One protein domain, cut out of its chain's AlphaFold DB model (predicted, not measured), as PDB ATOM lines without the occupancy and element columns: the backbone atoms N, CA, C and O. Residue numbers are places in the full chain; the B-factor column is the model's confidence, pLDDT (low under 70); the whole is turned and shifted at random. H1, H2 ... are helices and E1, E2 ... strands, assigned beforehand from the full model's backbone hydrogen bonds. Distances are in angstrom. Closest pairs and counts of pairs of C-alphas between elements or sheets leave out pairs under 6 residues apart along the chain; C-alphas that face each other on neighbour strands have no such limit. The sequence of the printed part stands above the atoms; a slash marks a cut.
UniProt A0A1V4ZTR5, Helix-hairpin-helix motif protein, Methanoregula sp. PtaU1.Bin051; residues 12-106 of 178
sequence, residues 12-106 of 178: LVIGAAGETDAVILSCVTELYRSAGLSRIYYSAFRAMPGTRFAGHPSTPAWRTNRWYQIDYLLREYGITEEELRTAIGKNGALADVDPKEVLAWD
ATOM      1  N   LEU A  12     124.449 132.893 154.093       92.94
ATOM      2  CA  LEU A  12     125.112 134.180 154.195       92.94
ATOM      3  C   LEU A  12     125.808 134.518 152.873       92.94
ATOM      4  O   LEU A  12     126.621 133.749 152.349       92.94
ATOM      5  N   VAL A  13     125.484 135.688 152.324       94.19
ATOM      6  CA  VAL A  13     126.152 136.226 151.134       94.19
ATOM      7  C   VAL A  13     127.301 137.120 151.584       94.19
ATOM      8  O   VAL A  13     127.067 138.155 152.196       94.19
ATOM      9  N   ILE A  14     128.530 136.721 151.264       94.44
ATOM     10  CA  ILE A  14     129.753 137.405 151.685       94.44
ATOM     11  C   ILE A  14     130.121 138.521 150.705       94.44
ATOM     12  O   ILE A  14     130.194 138.296 149.493       94.44
ATOM     13  N   GLY A  15     130.419 139.695 151.251       90.12
ATOM     14  CA  GLY A  15     130.892 140.900 150.578       90.12
ATOM     15  C   GLY A  15     129.818 141.652 149.799       90.12
ATOM     16  O   GLY A  15     130.154 142.367 148.859       90.12
ATOM     17  N   ALA A  16     128.544 141.477 150.158       88.00
ATOM     18  CA  ALA A  16     127.433 142.202 149.538       88.00
ATOM     19  C   ALA A  16     127.218 143.601 150.142       88.00
ATOM     20  O   ALA A  16     126.693 144.480 149.461       88.00
ATOM     21  N   ALA A  17     127.597 143.807 151.408       87.62
ATOM     22  CA  ALA A  17     127.361 145.042 152.155       87.62
ATOM     23  C   ALA A  17     128.653 145.828 152.452       87.62
ATOM     24  O   ALA A  17     128.617 146.811 153.189       87.62
ATOM     25  N   GLY A  18     129.792 145.413 151.888       86.62
ATOM     26  CA  GLY A  18     131.102 145.999 152.191       86.62
ATOM     27  C   GLY A  18     131.638 145.613 153.573       86.62
ATOM     28  O   GLY A  18     132.519 146.281 154.109       86.62
ATOM     29  N   GLU A  19     131.103 144.549 154.167       92.94
ATOM     30  CA  GLU A  19     131.477 144.078 155.489       92.94
ATOM     31  C   GLU A  19     132.865 143.412 155.511       92.94
ATOM     32  O   GLU A  19     133.275 142.693 154.586       92.94
ATOM     33  N   THR A  20     133.592 143.644 156.604       95.69
ATOM     34  CA  THR A  20     134.884 143.002 156.864       95.69
ATOM     35  C   THR A  20     134.678 141.580 157.380       95.69
ATOM     36  O   THR A  20     133.622 141.237 157.919       95.69
ATOM     37  N   ASP A  21     135.696 140.733 157.252       96.62
ATOM     38  CA  ASP A  21     135.631 139.367 157.766       96.62
ATOM     39  C   ASP A  21     135.529 139.328 159.299       96.62
ATOM     40  O   ASP A  21     134.865 138.453 159.848       96.62
ATOM     41  N   ALA A  22     136.072 140.328 159.999       96.25
ATOM     42  CA  ALA A  22     135.888 140.475 161.444       96.25
ATOM     43  C   ALA A  22     134.416 140.713 161.840       96.25
ATOM     44  O   ALA A  22     133.950 140.195 162.860       96.25
ATOM     45  N   VAL A  23     133.669 141.484 161.040       96.12
ATOM     46  CA  VAL A  23     132.230 141.711 161.259       96.12
ATOM     47  C   VAL A  23     131.446 140.433 160.983       96.12
ATOM     48  O   VAL A  23     130.598 140.050 161.789       96.12
ATOM     49  N   ILE A  24     131.764 139.738 159.888       96.12
ATOM     50  CA  ILE A  24     131.125 138.462 159.556       96.12
ATOM     51  C   ILE A  24     131.387 137.426 160.654       96.12
ATOM     52  O   ILE A  24     130.452 136.731 161.038       96.12
ATOM     53  N   LEU A  25     132.606 137.354 161.202       96.81
ATOM     54  CA  LEU A  25     132.953 136.404 162.263       96.81
ATOM     55  C   LEU A  25     132.053 136.612 163.484       96.81
ATOM     56  O   LEU A  25     131.430 135.662 163.941       96.81
ATOM     57  N   SER A  26     131.924 137.866 163.925       95.62
ATOM     58  CA  SER A  26     131.059 138.254 165.051       95.62
ATOM     59  C   SER A  26     129.589 137.886 164.801       95.62
ATOM     60  O   SER A  26     128.869 137.470 165.703       95.62
ATOM     61  N   CYS A  27     129.123 138.048 163.560       94.19
ATOM     62  CA  CYS A  27     127.762 137.693 163.160       94.19
ATOM     63  C   CYS A  27     127.552 136.171 163.180       94.19
ATOM     64  O   CYS A  27     126.578 135.684 163.746       94.19
ATOM     65  N   VAL A  28     128.480 135.412 162.595       94.56
ATOM     66  CA  VAL A  28     128.438 133.945 162.532       94.56
ATOM     67  C   VAL A  28     128.457 133.330 163.931       94.56
ATOM     68  O   VAL A  28     127.661 132.435 164.215       94.56
ATOM     69  N   THR A  29     129.324 133.814 164.821       93.88
ATOM     70  CA  THR A  29     129.430 133.299 166.193       93.88
ATOM     71  C   THR A  29     128.164 133.584 166.994       93.88
ATOM     72  O   THR A  29     127.670 132.696 167.692       93.88
ATOM     73  N   GLU A  30     127.577 134.772 166.838       92.25
ATOM     74  CA  GLU A  30     126.305 135.117 167.474       92.25
ATOM     75  C   GLU A  30     125.132 134.308 166.907       92.25
ATOM     76  O   GLU A  30     124.273 133.863 167.665       92.25
ATOM     77  N   LEU A  31     125.107 134.041 165.599       90.25
ATOM     78  CA  LEU A  31     124.105 133.174 164.974       90.25
ATOM     79  C   LEU A  31     124.158 131.747 165.538       90.25
ATOM     80  O   LEU A  31     123.115 131.169 165.845       90.25
ATOM     81  N   TYR A  32     125.352 131.184 165.733       91.69
ATOM     82  CA  TYR A  32     125.489 129.881 166.388       91.69
ATOM     83  C   TYR A  32     125.042 129.913 167.851       91.69
ATOM     84  O   TYR A  32     124.314 129.019 168.285       91.69
ATOM     85  N   ARG A  33     125.422 130.957 168.596       88.94
ATOM     86  CA  ARG A  33     125.092 131.111 170.020       88.94
ATOM     87  C   ARG A  33     123.594 131.306 170.270       88.94
ATOM     88  O   ARG A  33     123.045 130.683 171.173       88.94
ATOM     89  N   SER A  34     122.948 132.177 169.498       86.69
ATOM     90  CA  SER A  34     121.575 132.636 169.747       86.69
ATOM     91  C   SER A  34     120.512 131.803 169.031       86.69
ATOM     92  O   SER A  34     119.429 131.600 169.578       86.69
ATOM     93  N   ALA A  35     120.807 131.304 167.828       79.88
ATOM     94  CA  ALA A  35     119.834 130.596 166.997       79.88
ATOM     95  C   ALA A  35     120.020 129.067 166.993       79.88
ATOM     96  O   ALA A  35     119.240 128.369 166.345       79.88
ATOM     97  N   GLY A  36     121.023 128.535 167.707       76.75
ATOM     98  CA  GLY A  36     121.239 127.089 167.854       76.75
ATOM     99  C   GLY A  36     121.453 126.369 166.519       76.75
ATOM    100  O   GLY A  36     121.027 125.228 166.342       76.75
ATOM    101  N   LEU A  37     122.047 127.065 165.550       82.75
ATOM    102  CA  LEU A  37     122.213 126.559 164.194       82.75
ATOM    103  C   LEU A  37     123.207 125.400 164.162       82.75
ATOM    104  O   LEU A  37     124.230 125.417 164.839       82.75
ATOM    105  N   SER A  38     122.945 124.409 163.316       84.31
ATOM    106  CA  SER A  38     123.899 123.325 163.080       84.31
ATOM    107  C   SER A  38     124.928 123.680 162.010       84.31
ATOM    108  O   SER A  38     126.051 123.190 162.077       84.31
ATOM    109  N   ARG A  39     124.558 124.505 161.020       89.12
ATOM    110  CA  ARG A  39     125.411 124.884 159.887       89.12
ATOM    111  C   ARG A  39     124.915 126.158 159.200       89.12
ATOM    112  O   ARG A  39     123.707 126.370 159.101       89.12
ATOM    113  N   ILE A  40     125.842 126.937 158.649       92.69
ATOM    114  CA  ILE A  40     125.591 128.086 157.772       92.69
ATOM    115  C   ILE A  40     126.176 127.788 156.382       92.69
ATOM    116  O   ILE A  40     127.251 127.193 156.258       92.69
ATOM    117  N   TYR A  41     125.469 128.179 155.320       94.00
ATOM    118  CA  TYR A  41     126.000 128.139 153.953       94.00
ATOM    119  C   TYR A  41     126.539 129.504 153.539       94.00
ATOM    120  O   TYR A  41     125.919 130.530 153.800       94.00
ATOM    121  N   TYR A  42     127.664 129.507 152.828       95.44
ATOM    122  CA  TYR A  42     128.327 130.719 152.357       95.44
ATOM    123  C   TYR A  42     128.314 130.793 150.835       95.44
ATOM    124  O   TYR A  42     128.545 129.795 150.143       95.44
ATOM    125  N   SER A  43     128.095 131.996 150.313       95.06
ATOM    126  CA  SER A  43     128.216 132.302 148.886       95.06
ATOM    127  C   SER A  43     128.828 133.681 148.674       95.06
ATOM    128  O   SER A  43     128.442 134.631 149.348       95.06
ATOM    129  N   ALA A  44     129.741 133.814 147.715       94.69
ATOM    130  CA  ALA A  44     130.300 135.106 147.327       94.69
ATOM    131  C   ALA A  44     129.249 135.984 146.635       94.69
ATOM    132  O   ALA A  44     128.547 135.530 145.727       94.69
ATOM    133  N   PHE A  45     129.204 137.264 147.002       94.94
ATOM    134  CA  PHE A  45     128.469 138.269 146.250       94.94
ATOM    135  C   PHE A  45     128.984 138.362 144.806       94.94
ATOM    136  O   PHE A  45     130.193 138.423 144.563       94.94
ATOM    137  N   ARG A  46     128.059 138.419 143.845       94.00
ATOM    138  CA  ARG A  46     128.348 138.658 142.429       94.00
ATOM    139  C   ARG A  46     127.529 139.839 141.943       94.00
ATOM    140  O   ARG A  46     126.303 139.825 142.032       94.00
ATOM    141  N   ALA A  47     128.212 140.836 141.397       92.19
ATOM    142  CA  ALA A  47     127.549 141.956 140.759       92.19
ATOM    143  C   ALA A  47     126.886 141.491 139.460       92.19
ATOM    144  O   ALA A  47     127.507 140.809 138.642       92.19
ATOM    145  N   MET A  48     125.622 141.859 139.278       91.31
ATOM    146  CA  MET A  48     124.860 141.541 138.075       91.31
ATOM    147  C   MET A  48     124.528 142.831 137.321       91.31
ATOM    148  O   MET A  48     124.037 143.782 137.947       91.31
ATOM    149  N   PRO A  49     124.754 142.883 135.995       92.12
ATOM    150  CA  PRO A  49     124.335 144.009 135.170       92.12
ATOM    151  C   PRO A  49     122.843 144.316 135.343       92.12
ATOM    152  O   PRO A  49     122.030 143.410 135.515       92.12
ATOM    153  N   GLY A  50     122.479 145.599 135.314       90.94
ATOM    154  CA  GLY A  50     121.081 146.031 135.446       90.94
ATOM    155  C   GLY A  50     120.508 145.967 136.867       90.94
ATOM    156  O   GLY A  50     119.331 146.253 137.057       90.94
ATOM    157  N   THR A  51     121.318 145.633 137.877       90.06
ATOM    158  CA  THR A  51     120.911 145.692 139.290       90.06
ATOM    159  C   THR A  51     121.450 146.940 139.985       90.06
ATOM    160  O   THR A  51     122.441 147.530 139.555       90.06
ATOM    161  N   ARG A  52     120.851 147.309 141.126       88.19
ATOM    162  CA  ARG A  52     121.344 148.403 141.986       88.19
ATOM    163  C   ARG A  52     122.809 148.216 142.412       88.19
ATOM    164  O   ARG A  52     123.493 149.199 142.669       88.19
ATOM    165  N   PHE A  53     123.288 146.974 142.464       87.44
ATOM    166  CA  PHE A  53     124.649 146.627 142.874       87.44
ATOM    167  C   PHE A  53     125.585 146.321 141.697       87.44
ATOM    168  O   PHE A  53     126.665 145.779 141.909       87.44
ATOM    169  N   ALA A  54     125.214 146.675 140.461       89.12
ATOM    170  CA  ALA A  54     126.048 146.423 139.282       89.12
ATOM    171  C   ALA A  54     127.452 147.055 139.381       89.12
ATOM    172  O   ALA A  54     128.403 146.502 138.841       89.12
ATOM    173  N   GLY A  55     127.584 148.191 140.080       87.56
ATOM    174  CA  GLY A  55     128.864 148.870 140.314       87.56
ATOM    175  C   GLY A  55     129.642 148.385 141.544       87.56
ATOM    176  O   GLY A  55     130.746 148.866 141.783       87.56
ATOM    177  N   HIS A  56     129.087 147.469 142.343       89.06
ATOM    178  CA  HIS A  56     129.780 146.925 143.510       89.06
ATOM    179  C   HIS A  56     130.802 145.866 143.065       89.06
ATOM    180  O   HIS A  56     130.496 145.069 142.176       89.06
ATOM    181  N   PRO A  57     132.007 145.792 143.660       90.25
ATOM    182  CA  PRO A  57     132.951 144.730 143.333       90.25
ATOM    183  C   PRO A  57     132.361 143.351 143.649       90.25
ATOM    184  O   PRO A  57     131.726 143.149 144.686       90.25
ATOM    185  N   SER A  58     132.585 142.387 142.753       93.31
ATOM    186  CA  SER A  58     132.267 140.986 143.040       93.31
ATOM    187  C   SER A  58     133.252 140.428 144.061       93.31
ATOM    188  O   SER A  58     134.444 140.733 144.026       93.31
ATOM    189  N   THR A  59     132.757 139.577 144.950       94.56
ATOM    190  CA  THR A  59     133.590 138.940 145.963       94.56
ATOM    191  C   THR A  59     134.404 137.803 145.340       94.56
ATOM    192  O   THR A  59     133.840 136.971 144.620       94.56
ATOM    193  N   PRO A  60     135.719 137.721 145.614       93.62
ATOM    194  CA  PRO A  60     136.537 136.607 145.154       93.62
ATOM    195  C   PRO A  60     136.017 135.259 145.662       93.62
ATOM    196  O   PRO A  60     135.648 135.119 146.829       93.62
ATOM    197  N   ALA A  61     136.037 134.233 144.808       92.00
ATOM    198  CA  ALA A  61     135.534 132.908 145.171       92.00
ATOM    199  C   ALA A  61     136.309 132.275 146.341       92.00
ATOM    200  O   ALA A  61     135.703 131.628 147.196       92.00
ATOM    201  N   TRP A  62     137.624 132.514 146.427       95.31
ATOM    202  CA  TRP A  62     138.461 131.989 147.507       95.31
ATOM    203  C   TRP A  62     137.971 132.435 148.890       95.31
ATOM    204  O   TRP A  62     137.996 131.637 149.822       95.31
ATOM    205  N   ARG A  63     137.420 133.653 149.018       95.56
ATOM    206  CA  ARG A  63     136.908 134.183 150.292       95.56
ATOM    207  C   ARG A  63     135.784 133.308 150.848       95.56
ATOM    208  O   ARG A  63     135.712 133.091 152.050       95.56
ATOM    209  N   THR A  64     134.951 132.734 149.974       94.94
ATOM    210  CA  THR A  64     133.907 131.775 150.383       94.94
ATOM    211  C   THR A  64     134.514 130.482 150.927       94.94
ATOM    212  O   THR A  64     134.044 129.967 151.938       94.94
ATOM    213  N   ASN A  65     135.585 129.978 150.307       95.56
ATOM    214  CA  ASN A  65     136.285 128.790 150.801       95.56
ATOM    215  C   ASN A  65     136.888 129.038 152.190       95.56
ATOM    216  O   ASN A  65     136.761 128.182 153.061       95.56
ATOM    217  N   ARG A  66     137.471 130.222 152.425       97.00
ATOM    218  CA  ARG A  66     137.991 130.604 153.749       97.00
ATOM    219  C   ARG A  66     136.889 130.647 154.798       97.00
ATOM    220  O   ARG A  66     137.086 130.133 155.888       97.00
ATOM    221  N   TRP A  67     135.705 131.149 154.452       96.75
ATOM    222  CA  TRP A  67     134.557 131.125 155.361       96.75
ATOM    223  C   TRP A  67     134.092 129.715 155.722       96.75
ATOM    224  O   TRP A  67     133.831 129.455 156.893       96.75
ATOM    225  N   TYR A  68     134.078 128.778 154.772       96.31
ATOM    226  CA  TYR A  68     133.809 127.374 155.097       96.31
ATOM    227  C   TYR A  68     134.873 126.763 156.019       96.31
ATOM    228  O   TYR A  68     134.546 125.921 156.851       96.31
ATOM    229  N   GLN A  69     136.135 127.175 155.893       95.50
ATOM    230  CA  GLN A  69     137.205 126.716 156.780       95.50
ATOM    231  C   GLN A  69     137.080 127.307 158.187       95.50
ATOM    232  O   GLN A  69     137.167 126.558 159.155       95.50
ATOM    233  N   ILE A  70     136.815 128.612 158.305       96.50
ATOM    234  CA  ILE A  70     136.520 129.280 159.583       96.50
ATOM    235  C   ILE A  70     135.338 128.595 160.285       96.50
ATOM    236  O   ILE A  70     135.442 128.246 161.458       96.50
ATOM    237  N   ASP A  71     134.241 128.345 159.565       95.56
ATOM    238  CA  ASP A  71     133.057 127.659 160.101       95.56
ATOM    239  C   ASP A  71     133.381 126.254 160.622       95.56
ATOM    240  O   ASP A  71     132.955 125.860 161.707       95.56
ATOM    241  N   TYR A  72     134.189 125.502 159.873       93.25
ATOM    242  CA  TYR A  72     134.617 124.169 160.283       93.25
ATOM    243  C   TYR A  72     135.483 124.214 161.552       93.25
ATOM    244  O   TYR A  72     135.288 123.397 162.453       93.25
ATOM    245  N   LEU A  73     136.390 125.191 161.662       93.44
ATOM    246  CA  LEU A  73     137.210 125.406 162.860       93.44
ATOM    247  C   LEU A  73     136.364 125.775 164.088       93.44
ATOM    248  O   LEU A  73     136.598 125.226 165.163       93.44
ATOM    249  N   LEU A  74     135.353 126.633 163.921       93.19
ATOM    250  CA  LEU A  74     134.402 126.971 164.987       93.19
ATOM    251  C   LEU A  74     133.662 125.727 165.492       93.19
ATOM    252  O   LEU A  74     133.651 125.446 166.689       93.19
ATOM    253  N   ARG A  75     133.022 124.979 164.584       90.44
ATOM    254  CA  ARG A  75     132.068 123.928 164.970       90.44
ATOM    255  C   ARG A  75     132.725 122.616 165.370       90.44
ATOM    256  O   ARG A  75     132.255 121.961 166.291       90.44
ATOM    257  N   GLU A  76     133.757 122.205 164.643       87.19
ATOM    258  CA  GLU A  76     134.300 120.843 164.740       87.19
ATOM    259  C   GLU A  76     135.631 120.802 165.494       87.19
ATOM    260  O   GLU A  76     135.963 119.777 166.085       87.19
ATOM    261  N   TYR A  77     136.383 121.910 165.513       88.06
ATOM    262  CA  TYR A  77     137.620 122.031 166.298       88.06
ATOM    263  C   TYR A  77     137.437 122.821 167.598       88.06
ATOM    264  O   TYR A  77     138.359 122.853 168.411       88.06
ATOM    265  N   GLY A  78     136.280 123.460 167.796       88.38
ATOM    266  CA  GLY A  78     136.008 124.272 168.982       88.38
ATOM    267  C   GLY A  78     136.936 125.480 169.118       88.38
ATOM    268  O   GLY A  78     137.137 125.959 170.231       88.38
ATOM    269  N   ILE A  79     137.526 125.954 168.012       91.62
ATOM    270  CA  ILE A  79     138.347 127.166 168.027       91.62
ATOM    271  C   ILE A  79     137.435 128.346 168.333       91.62
ATOM    272  O   ILE A  79     136.376 128.500 167.725       91.62
ATOM    273  N   THR A  80     137.836 129.173 169.289       93.56
ATOM    274  CA  THR A  80     137.026 130.301 169.741       93.56
ATOM    275  C   THR A  80     137.025 131.448 168.733       93.56
ATOM    276  O   THR A  80     137.899 131.574 167.874       93.56
ATOM    277  N   GLU A  81     136.038 132.335 168.862       94.94
ATOM    278  CA  GLU A  81     136.021 133.598 168.123       94.94
ATOM    279  C   GLU A  81     137.300 134.412 168.355       94.94
ATOM    280  O   GLU A  81     137.836 134.994 167.418       94.94
ATOM    281  N   GLU A  82     137.788 134.447 169.596       94.12
ATOM    282  CA  GLU A  82     138.989 135.187 169.981       94.12
ATOM    283  C   GLU A  82     140.237 134.647 169.277       94.12
ATOM    284  O   GLU A  82     140.988 135.425 168.694       94.12
ATOM    285  N   GLU A  83     140.402 133.324 169.235       92.69
ATOM    286  CA  GLU A  83     141.478 132.685 168.472       92.69
ATOM    287  C   GLU A  83     141.338 132.987 166.972       92.69
ATOM    288  O   GLU A  83     142.281 133.449 166.342       92.69
ATOM    289  N   LEU A  84     140.151 132.833 166.377       95.06
ATOM    290  CA  LEU A  84     139.960 133.095 164.940       95.06
ATOM    291  C   LEU A  84     140.187 134.556 164.549       95.06
ATOM    292  O   LEU A  84     140.522 134.831 163.396       95.06
ATOM    293  N   ARG A  85     140.039 135.500 165.485       94.81
ATOM    294  CA  ARG A  85     140.387 136.904 165.247       94.81
ATOM    295  C   ARG A  85     141.877 137.101 165.000       94.81
ATOM    296  O   ARG A  85     142.203 138.036 164.274       94.81
ATOM    297  N   THR A  86     142.763 136.253 165.528       92.62
ATOM    298  CA  THR A  86     144.206 136.359 165.247       92.62
ATOM    299  C   THR A  86     144.527 135.963 163.805       92.62
ATOM    300  O   THR A  86     145.419 136.544 163.191       92.62
ATOM    301  N   ALA A  87     143.727 135.066 163.217       92.19
ATOM    302  CA  ALA A  87     143.839 134.679 161.811       92.19
ATOM    303  C   ALA A  87     143.279 135.724 160.825       92.19
ATOM    304  O   ALA A  87     143.472 135.600 159.612       92.19
ATOM    305  N   ILE A  88     142.582 136.753 161.317       94.06
ATOM    306  CA  ILE A  88     142.086 137.869 160.507       94.06
ATOM    307  C   ILE A  88     143.118 138.998 160.544       94.06
ATOM    308  O   ILE A  88     143.571 139.424 161.604       94.06
ATOM    309  N   GLY A  89     143.478 139.524 159.371       90.25
ATOM    310  CA  GLY A  89     144.437 140.620 159.273       90.25
ATOM    311  C   GLY A  89     143.972 141.870 160.027       90.25
ATOM    312  O   GLY A  89     142.781 142.099 160.228       90.25
ATOM    313  N   LYS A  90     144.910 142.755 160.387       89.75
ATOM    314  CA  LYS A  90     144.610 144.015 161.109       89.75
ATOM    315  C   LYS A  90     143.619 144.935 160.380       89.75
ATOM    316  O   LYS A  90     142.986 145.775 161.005       89.75
ATOM    317  N   ASN A  91     143.483 144.781 159.064       91.56
ATOM    318  CA  ASN A  91     142.490 145.471 158.235       91.56
ATOM    319  C   ASN A  91     141.079 144.847 158.315       91.56
ATOM    320  O   ASN A  91     140.171 145.301 157.623       91.56
ATOM    321  N   GLY A  92     140.894 143.800 159.121       92.19
ATOM    322  CA  GLY A  92     139.646 143.062 159.267       92.19
ATOM    323  C   GLY A  92     139.362 142.071 158.139       92.19
ATOM    324  O   GLY A  92     138.242 141.571 158.080       92.19
ATOM    325  N   ALA A  93     140.319 141.796 157.247       94.06
ATOM    326  CA  ALA A  93     140.138 140.898 156.108       94.06
ATOM    327  C   ALA A  93     140.942 139.599 156.258       94.06
ATOM    328  O   ALA A  93     142.061 139.595 156.778       94.06
ATOM    329  N   LEU A  94     140.378 138.498 155.766       95.38
ATOM    330  CA  LEU A  94     141.072 137.220 155.621       95.38
ATOM    331  C   LEU A  94     142.077 137.291 154.466       95.38
ATOM    332  O   LEU A  94     141.833 137.937 153.445       95.38
ATOM    333  N   ALA A  95     143.193 136.583 154.612       93.81
ATOM    334  CA  ALA A  95     144.096 136.293 153.504       93.81
ATOM    335  C   ALA A  95     143.595 135.077 152.703       93.81
ATOM    336  O   ALA A  95     142.824 134.262 153.213       93.81
ATOM    337  N   ASP A  96     144.076 134.902 151.469       95.06
ATOM    338  CA  ASP A  96     143.866 133.654 150.720       95.06
ATOM    339  C   ASP A  96     144.833 132.550 151.186       95.06
ATOM    340  O   ASP A  96     145.615 131.991 150.420       95.06
ATOM    341  N   VAL A  97     144.801 132.273 152.486       92.19
ATOM    342  CA  VAL A  97     145.612 131.267 153.179       92.19
ATOM    343  C   VAL A  97     144.696 130.524 154.140       92.19
ATOM    344  O   VAL A  97     143.751 131.107 154.668       92.19
ATOM    345  N   ASP A  98     144.928 129.228 154.344       92.69
ATOM    346  CA  ASP A  98     144.097 128.432 155.243       92.69
ATOM    347  C   ASP A  98     144.142 128.994 156.676       92.69
ATOM    348  O   ASP A  98     145.230 129.089 157.246       92.69
ATOM    349  N   PRO A  99     142.998 129.355 157.291       92.25
ATOM    350  CA  PRO A  99     142.987 129.910 158.640       92.25
ATOM    351  C   PRO A  99     143.612 128.982 159.680       92.25
ATOM    352  O   PRO A  99     144.207 129.465 160.636       92.25
ATOM    353  N   LYS A 100     143.539 127.657 159.492       91.62
ATOM    354  CA  LYS A 100     144.190 126.701 160.394       91.62
ATOM    355  C   LYS A 100     145.710 126.803 160.310       91.62
ATOM    356  O   LYS A 100     146.383 126.654 161.323       91.62
ATOM    357  N   GLU A 101     146.249 127.049 159.115       87.69
ATOM    358  CA  GLU A 101     147.684 127.283 158.933       87.69
ATOM    359  C   GLU A 101     148.103 128.595 159.591       87.69
ATOM    360  O   GLU A 101     149.109 128.609 160.290       87.69
ATOM    361  N   VAL A 102     147.312 129.663 159.435       89.56
ATOM    362  CA  VAL A 102     147.586 130.954 160.088       89.56
ATOM    363  C   VAL A 102     147.608 130.803 161.611       89.56
ATOM    364  O   VAL A 102     148.581 131.204 162.237       89.56
ATOM    365  N   LEU A 103     146.593 130.156 162.191       89.38
ATOM    366  CA  LEU A 103     146.527 129.915 163.637       89.38
ATOM    367  C   LEU A 103     147.705 129.081 164.147       89.38
ATOM    368  O   LEU A 103     148.229 129.344 165.221       89.38
ATOM    369  N   ALA A 104     148.125 128.069 163.389       86.31
ATOM    370  CA  ALA A 104     149.195 127.175 163.812       86.31
ATOM    371  C   ALA A 104     150.578 127.837 163.838       86.31
ATOM    372  O   ALA A 104     151.453 127.356 164.551       86.31
ATOM    373  N   TRP A 105     150.784 128.919 163.083       83.44
ATOM    374  CA  TRP A 105     152.032 129.687 163.135       83.44
ATOM    375  C   TRP A 105     152.203 130.481 164.429       83.44
ATOM    376  O   TRP A 105     153.338 130.778 164.796       83.44
ATOM    377  N   ASP A 106     151.106 130.774 165.125       79.06
ATOM    378  CA  ASP A 106     151.124 131.450 166.424       79.06
ATOM    379  C   ASP A 106     151.276 130.462 167.601       79.06
ATOM    380  O   ASP A 106     151.375 130.886 168.752       79.06
TER     381      ASP A 106
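This is residues 12 to 106 of the 178 residues of the protein "Helix-hairpin-helix motif protein" of Methanoregula sp. PtaU1.Bin051 (UniProt A0A1V4ZTR5). Two helices, H1 and H2, stand near each other with a pair of short parallel strands, E1 and E2, beside them, H2 packing on the strands. The short helices H3 and H4 lie at one end of the long axis, H3 packing on H1 and H4 on H2, while the loop of residues 45 to 60 reaches out at the other end. The printed part has 95 residues with four named helices and two named strands in the order E1 H1 E2 H2 H3 H4, mostly helix. It is compact, with a radius of gyration of the C-alphas of 13.8 A, and spans 43 by 31 by 18 A.

E1, residues 12 to 14, and E2, residues 41 to 44, are parallel neighbours, their directions 28 degrees apart, with N 14 and O 43 within hydrogen-bond range at 2.8 A. E1, H1 at residues 21 to 35, and E2 form a strand-helix-strand unit, two parallel strands joined through a helix, with a right-handed crossover. The closest C-alphas of E2 and H2, residues 61 to 76, are those of Ala 44 and Thr 64, 5.8 A apart. H1 and H2 are near each other, with 17 pairs of C-alphas within 10 A. H3, residues 81 to 86, touches H1 at a shallow tilt of 13 degrees, opposite ways; the closest C-alphas, of Thr 29 and Glu 81, are 6.9 A apart. H4, residues 99 to 105, touches H2, with residues 66 to 73 of H2 alone; the closest C-alphas, of Ile 70 and Pro 99, are 6.6 A apart. H4 touches H3 at a steep tilt of 64 degrees. H1 and H4 are apart. Every O i to N i+4 pair is within hydrogen-bond range in H1 and H4; in H2 it is 11 of 12 and in H3 1 of 2.

E1 begins at C-alpha 12, (125.112, 134.180, 154.195), and H4 ends at C-alpha 105, (152.032, 129.687, 163.135). H2 measures 23.0 A and H1 20.3 A from first to last C-alpha.

The two C-alphas farthest apart, of Gly 50 and Asp 106, are 45.6 A apart. The links E2 to H2 and H3 to H4 are long. The printed part has no cut, and no printed residue is under 70 in pLDDT.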